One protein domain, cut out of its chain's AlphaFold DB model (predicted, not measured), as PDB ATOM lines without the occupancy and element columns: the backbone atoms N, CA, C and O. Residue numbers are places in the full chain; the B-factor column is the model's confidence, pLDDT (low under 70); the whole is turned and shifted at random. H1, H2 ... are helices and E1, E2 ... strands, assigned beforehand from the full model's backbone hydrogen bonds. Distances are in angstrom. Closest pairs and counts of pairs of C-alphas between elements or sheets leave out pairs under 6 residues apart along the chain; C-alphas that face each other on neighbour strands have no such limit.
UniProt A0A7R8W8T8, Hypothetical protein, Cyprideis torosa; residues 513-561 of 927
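AT A GLANCE: This is residues 513 to 561 of the 927 residues of the protein "Hypothetical protein" of Cyprideis torosa (UniProt A0A7R8W8T8). A long two-stranded hairpin, E1 and E2, is followed by a smaller one, E3 and E4, beyond the ends Ser 523 and Cys 537; the one-turn helix H1 sits beside the long hairpin, and residues 556 to 561 form a tail after E4. The 49 printed residues hold, in order, H1, E1, E2, E3 and E4; both two-stranded sheets are antiparallel. The class is mostly strand, though under half of the residues are in named elements. The whole is only just loose, close to compact, with a radius of gyration of the C-alphas of 12.0 A; its spans are 44 by 20 by 13 A, a rod.

HOW THE PARTS SIT: E1, residues 523 to 529, and E2, residues 532 to 537, form an antiparallel hairpin at 154 degrees; N 526 and O 534 are within hydrogen-bond range at 2.8 A. E3, residues 541 to 543, and E4, residues 553 to 555, form another at 142 degrees, with N 542 and O 554 at 3.0 A. The closest C-alphas of E2 and E4, Cys 537 and Cys 553, are 5.6 A apart. H1, residues 513 to 516, comes closest to E1 at the C-alphas of Cys 514 and Cys 525, 5.5 A. H1 is apart from E3 and E4. H1 is too short for an O i to N i+4 pair, and its one O i to N i+3 pair is not within range.

IN THESE COORDINATES: E1 is 18.1 A long, E2 17.1 A, E3 6.8 A, E4 6.7 A and H1 6.3 A. C-alpha 513 is at (23.812, -36.854, 50.680), C-alpha 523 at (10.632, -36.511, 46.526) and C-alpha 555 at (0.710, -33.490, 42.857).

THE WHOLE: The C-alphas farthest apart, Pro 530 and Asn 561, are 44.0 A apart. The printed part has no cut and no long link. pLDDT is under 70 at residues 546 to 548 and 557 to 561.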
ATOM      1  N   PRO A 513      24.521 -38.128  50.740       90.19
ATOM      2  CA  PRO A 513      23.812 -36.854  50.680       90.19
ATOM      3  C   PRO A 513      22.364 -36.972  51.159       90.19
ATOM      4  O   PRO A 513      21.787 -35.976  51.583       90.19
ATOM      5  N   CYS A 514      21.773 -38.173  51.113       93.25
ATOM      6  CA  CYS A 514      20.389 -38.399  51.507       93.25
ATOM      7  C   CYS A 514      20.138 -38.338  53.021       93.25
ATOM      8  O   CYS A 514      18.979 -38.187  53.400       93.25
ATOM      9  N   ASP A 515      21.169 -38.365  53.874       89.50
ATOM     10  CA  ASP A 515      20.998 -38.266  55.335       89.50
ATOM     11  C   ASP A 515      20.398 -36.911  55.756       89.50
ATOM     12  O   ASP A 515      19.625 -36.829  56.707       89.50
ATOM     13  N   SER A 516      20.681 -35.847  54.995       87.81
ATOM     14  CA  SER A 516      20.065 -34.518  55.168       87.81
ATOM     15  C   SER A 516      18.782 -34.312  54.345       87.81
ATOM     16  O   SER A 516      18.243 -33.210  54.333       87.81
ATOM     17  N   ASN A 517      18.325 -35.338  53.616       85.81
ATOM     18  CA  ASN A 517      17.255 -35.305  52.610       85.81
ATOM     19  C   ASN A 517      17.193 -34.000  51.767       85.81
ATOM     20  O   ASN A 517      16.274 -33.193  51.925       85.81
ATOM     21  N   PRO A 518      18.137 -33.784  50.830       90.19
ATOM     22  CA  PRO A 518      18.235 -32.574  50.004       90.19
ATOM     23  C   PRO A 518      17.106 -32.421  48.965       90.19
ATOM     24  O   PRO A 518      17.106 -31.465  48.186       90.19
ATOM     25  N   CYS A 519      16.159 -33.358  48.918       91.94
ATOM     26  CA  CYS A 519      15.088 -33.419  47.936       91.94
ATOM     27  C   CYS A 519      13.854 -32.614  48.385       91.94
ATOM     28  O   CYS A 519      13.293 -32.830  49.458       91.94
ATOM     29  N   LEU A 520      13.413 -31.667  47.550       85.44
ATOM     30  CA  LEU A 520      12.322 -30.742  47.873       85.44
ATOM     31  C   LEU A 520      10.945 -31.290  47.459       85.44
ATOM     32  O   LEU A 520      10.789 -31.953  46.433       85.44
ATOM     33  N   GLY A 521       9.910 -30.947  48.231       83.12
ATOM     34  CA  GLY A 521       8.513 -31.207  47.855       83.12
ATOM     35  C   GLY A 521       8.078 -32.676  47.923       83.12
ATOM     36  O   GLY A 521       7.217 -33.086  47.153       83.12
ATOM     37  N   GLY A 522       8.663 -33.479  48.818       77.62
ATOM     38  CA  GLY A 522       8.242 -34.874  49.027       77.62
ATOM     39  C   GLY A 522       8.778 -35.878  48.001       77.62
ATOM     40  O   GLY A 522       8.259 -36.989  47.906       77.62
ATOM     41  N   SER A 523       9.820 -35.520  47.243       89.44
ATOM     42  CA  SER A 523      10.632 -36.511  46.526       89.44
ATOM     43  C   SER A 523      11.379 -37.418  47.510       89.44
ATOM     44  O   SER A 523      11.839 -36.974  48.562       89.44
ATOM     45  N   LEU A 524      11.544 -38.689  47.140       93.00
ATOM     46  CA  LEU A 524      12.472 -39.609  47.790       93.00
ATOM     47  C   LEU A 524      13.895 -39.306  47.307       93.00
ATOM     48  O   LEU A 524      14.139 -39.284  46.101       93.00
ATOM     49  N   CYS A 525      14.835 -39.147  48.238       94.81
ATOM     50  CA  CYS A 525      16.259 -39.162  47.920       94.81
ATOM     51  C   CYS A 525      16.746 -40.603  47.717       94.81
ATOM     52  O   CYS A 525      16.570 -41.455  48.587       94.81
ATOM     53  N   VAL A 526      17.362 -40.863  46.568       91.25
ATOM     54  CA  VAL A 526      17.983 -42.132  46.191       91.25
ATOM     55  C   VAL A 526      19.494 -41.925  46.158       91.25
ATOM     56  O   VAL A 526      20.015 -41.139  45.367       91.25
ATOM     57  N   TYR A 527      20.207 -42.621  47.040       92.25
ATOM     58  CA  TYR A 527      21.667 -42.596  47.090       92.25
ATOM     59  C   TYR A 527      22.257 -43.337  45.884       92.25
ATOM     60  O   TYR A 527      21.887 -44.481  45.620       92.25
ATOM     61  N   MET A 528      23.179 -42.691  45.164       88.94
ATOM     62  CA  MET A 528      23.787 -43.231  43.940       88.94
ATOM     63  C   MET A 528      25.248 -43.644  44.161       88.94
ATOM     64  O   MET A 528      25.661 -44.732  43.762       88.94
ATOM     65  N   ALA A 529      26.035 -42.772  44.794       89.75
ATOM     66  CA  ALA A 529      27.456 -42.956  45.095       89.75
ATOM     67  C   ALA A 529      27.889 -41.928  46.167       89.75
ATOM     68  O   ALA A 529      27.121 -41.004  46.440       89.75
ATOM     69  N   PRO A 530      29.100 -42.014  46.755       88.00
ATOM     70  CA  PRO A 530      29.578 -41.019  47.718       88.00
ATOM     71  C   PRO A 530      29.498 -39.600  47.136       88.00
ATOM     72  O   PRO A 530      30.016 -39.337  46.049       88.00
ATOM     73  N   GLY A 531      28.790 -38.694  47.815       86.81
ATOM     74  CA  GLY A 531      28.525 -37.338  47.317       86.81
ATOM     75  C   GLY A 531      27.532 -37.217  46.142       86.81
ATOM     76  O   GLY A 531      27.334 -36.109  45.648       86.81
ATOM     77  N   GLN A 532      26.888 -38.301  45.687       91.56
ATOM     78  CA  GLN A 532      25.920 -38.307  44.578       91.56
ATOM     79  C   GLN A 532      24.557 -38.883  44.986       91.56
ATOM     80  O   GLN A 532      24.458 -39.967  45.564       91.56
ATOM     81  N   TYR A 533      23.490 -38.181  44.610       94.19
ATOM     82  CA  TYR A 533      22.105 -38.571  44.864       94.19
ATOM     83  C   TYR A 533      21.203 -38.209  43.679       94.19
ATOM     84  O   TYR A 533      21.513 -37.303  42.904       94.19
ATOM     85  N   GLU A 534      20.071 -38.896  43.570       93.88
ATOM     86  CA  GLU A 534      18.968 -38.564  42.671       93.88
ATOM     87  C   GLU A 534      17.690 -38.355  43.497       93.88
ATOM     88  O   GLU A 534      17.439 -39.075  44.458       93.88
ATOM     89  N   CYS A 535      16.865 -37.375  43.135       94.25
ATOM     90  CA  CYS A 535      15.556 -37.174  43.754       94.25
ATOM     91  C   CYS A 535      14.469 -37.763  42.851       94.25
ATOM     92  O   CYS A 535      14.335 -37.347  41.704       94.25
ATOM     93  N   GLN A 536      13.660 -38.691  43.356       92.56
ATOM     94  CA  GLN A 536      12.584 -39.330  42.594       92.56
ATOM     95  C   GLN A 536      11.217 -38.992  43.200       92.56
ATOM     96  O   GLN A 536      11.007 -39.121  44.407       92.56
ATOM     97  N   CYS A 537      10.262 -38.553  42.378       92.19
ATOM     98  CA  CYS A 537       8.898 -38.294  42.847       92.19
ATOM     99  C   CYS A 537       8.165 -39.611  43.124       92.19
ATOM    100  O   CYS A 537       8.109 -40.488  42.263       92.19
ATOM    101  N   GLN A 538       7.582 -39.752  44.318       88.25
ATOM    102  CA  GLN A 538       6.780 -40.924  44.669       88.25
ATOM    103  C   GLN A 538       5.302 -40.745  44.289       88.25
ATOM    104  O   GLN A 538       4.745 -39.652  44.367       88.25
ATOM    105  N   GLY A 539       4.632 -41.846  43.940       85.38
ATOM    106  CA  GLY A 539       3.179 -41.888  43.758       85.38
ATOM    107  C   GLY A 539       2.665 -41.063  42.573       85.38
ATOM    108  O   GLY A 539       3.105 -41.244  41.443       85.38
ATOM    109  N   ILE A 540       1.682 -40.190  42.823       78.94
ATOM    110  CA  ILE A 540       1.007 -39.372  41.792       78.94
ATOM    111  C   ILE A 540       1.705 -38.036  41.499       78.94
ATOM    112  O   ILE A 540       1.127 -37.177  40.832       78.94
ATOM    113  N   PHE A 541       2.899 -37.815  42.042       84.31
ATOM    114  CA  PHE A 541       3.618 -36.562  41.870       84.31
ATOM    115  C   PHE A 541       4.508 -36.639  40.628       84.31
ATOM    116  O   PHE A 541       5.248 -37.605  40.452       84.31
ATOM    117  N   GLN A 542       4.447 -35.626  39.765       84.75
ATOM    118  CA  GLN A 542       5.306 -35.530  38.581       84.75
ATOM    119  C   GLN A 542       6.440 -34.535  38.822       84.75
ATOM    120  O   GLN A 542       6.271 -33.541  39.530       84.75
ATOM    121  N   ASN A 543       7.597 -34.814  38.221       84.38
ATOM    122  CA  ASN A 543       8.706 -33.871  38.177       84.38
ATOM    123  C   ASN A 543       8.335 -32.718  37.234       84.38
ATOM    124  O   ASN A 543       8.071 -32.945  36.058       84.38
ATOM    125  N   LEU A 544       8.334 -31.485  37.736       82.00
ATOM    126  CA  LEU A 544       8.087 -30.292  36.916       82.00
ATOM    127  C   LEU A 544       9.301 -29.870  36.065       82.00
ATOM    128  O   LEU A 544       9.174 -29.021  35.181       82.00
ATOM    129  N   ASN A 545      10.485 -30.425  36.341       80.62
ATOM    130  CA  ASN A 545      11.769 -29.958  35.823       80.62
ATOM    131  C   ASN A 545      12.452 -30.981  34.896       80.62
ATOM    132  O   ASN A 545      13.598 -31.370  35.123       80.62
ATOM    133  N   ASP A 546      11.803 -31.322  33.777       69.31
ATOM    134  CA  ASP A 546      12.360 -32.176  32.703       69.31
ATOM    135  C   ASP A 546      13.674 -31.646  32.078       69.31
ATOM    136  O   ASP A 546      14.360 -32.352  31.342       69.31
ATOM    137  N   ASN A 547      14.049 -30.394  32.359       65.75
ATOM    138  CA  ASN A 547      15.229 -29.721  31.802       65.75
ATOM    139  C   ASN A 547      16.497 -29.833  32.682       65.75
ATOM    140  O   ASN A 547      17.411 -29.021  32.533       65.75
ATOM    141  N   GLY A 548      16.559 -30.793  33.612       65.50
ATOM    142  CA  GLY A 548      17.745 -31.033  34.452       65.50
ATOM    143  C   GLY A 548      17.955 -30.015  35.582       65.50
ATOM    144  O   GLY A 548      19.086 -29.775  35.999       65.50
ATOM    145  N   GLY A 549      16.875 -29.387  36.058       73.44
ATOM    146  CA  GLY A 549      16.878 -28.618  37.307       73.44
ATOM    147  C   GLY A 549      16.710 -29.520  38.539       73.44
ATOM    148  O   GLY A 549      16.459 -30.715  38.380       73.44
ATOM    149  N   PRO A 550      16.800 -28.975  39.769       75.44
ATOM    150  CA  PRO A 550      16.459 -29.732  40.974       75.44
ATOM    151  C   PRO A 550      15.024 -30.258  40.864       75.44
ATOM    152  O   PRO A 550      14.119 -29.527  40.455       75.44
ATOM    153  N   VAL A 551      14.820 -31.529  41.204       80.44
ATOM    154  CA  VAL A 551      13.516 -32.186  41.073       80.44
ATOM    155  C   VAL A 551      12.529 -31.541  42.039       80.44
ATOM    156  O   VAL A 551      12.769 -31.475  43.243       80.44
ATOM    157  N   VAL A 552      11.419 -31.054  41.489       82.81
ATOM    158  CA  VAL A 552      10.294 -30.513  42.253       82.81
ATOM    159  C   VAL A 552       9.077 -31.339  41.889       82.81
ATOM    160  O   VAL A 552       8.678 -31.388  40.725       82.81
ATOM    161  N   CYS A 553       8.525 -32.004  42.895       87.19
ATOM    162  CA  CYS A 553       7.390 -32.898  42.756       87.19
ATOM    163  C   CYS A 553       6.095 -32.136  43.040       87.19
ATOM    164  O   CYS A 553       5.876 -31.685  44.162       87.19
ATOM    165  N   GLU A 554       5.225 -32.005  42.039       83.62
ATOM    166  CA  GLU A 554       3.878 -31.452  42.219       83.62
ATOM    167  C   GLU A 554       2.831 -32.558  42.059       83.62
ATOM    168  O   GLU A 554       2.957 -33.444  41.209       83.62
ATOM    169  N   ALA A 555       1.801 -32.528  42.907       76.31
ATOM    170  CA  ALA A 555       0.710 -33.490  42.857       76.31
ATOM    171  C   ALA A 555      -0.076 -33.308  41.554       76.31
ATOM    172  O   ALA A 555      -0.682 -32.257  41.330       76.31
ATOM    173  N   VAL A 556      -0.130 -34.344  40.712       74.94
ATOM    174  CA  VAL A 556      -0.950 -34.302  39.499       74.94
ATOM    175  C   VAL A 556      -2.418 -34.275  39.904       74.94
ATOM    176  O   VAL A 556      -3.006 -35.296  40.270       74.94
ATOM    177  N   SER A 557      -3.027 -33.092  39.834       58.00
ATOM    178  CA  SER A 557      -4.459 -32.935  40.062       58.00
ATOM    179  C   SER A 557      -5.239 -33.790  39.051       58.00
ATOM    180  O   SER A 557      -5.063 -33.608  37.842       58.00
ATOM    181  N   PRO A 558      -6.149 -34.683  39.488       50.78
ATOM    182  CA  PRO A 558      -6.932 -35.539  38.592       50.78
ATOM    183  C   PRO A 558      -7.991 -34.776  37.767       50.78
ATOM    184  O   PRO A 558      -8.812 -35.394  37.089       50.78
ATOM    185  N   CYS A 559      -7.988 -33.441  37.810       41.03
ATOM    186  CA  CYS A 559      -8.931 -32.552  37.134       41.03
ATOM    187  C   CYS A 559      -8.414 -32.015  35.783       41.03
ATOM    188  O   CYS A 559      -8.737 -30.890  35.404       41.03
ATOM    189  N   SER A 560      -7.626 -32.792  35.031       44.28
ATOM    190  CA  SER A 560      -7.311 -32.463  33.633       44.28
ATOM    191  C   SER A 560      -8.483 -32.831  32.700       44.28
ATOM    192  O   SER A 560      -9.205 -33.811  32.904       44.28
ATOM    193  N   ASN A 561      -8.717 -31.996  31.683       44.75
ATOM    194  CA  ASN A 561     -10.038 -31.821  31.053       44.75
ATOM    195  C   ASN A 561     -10.660 -33.033  30.320       44.75
ATOM    196  O   ASN A 561     -11.843 -32.975  29.985       44.75
TER     197      ASN A 561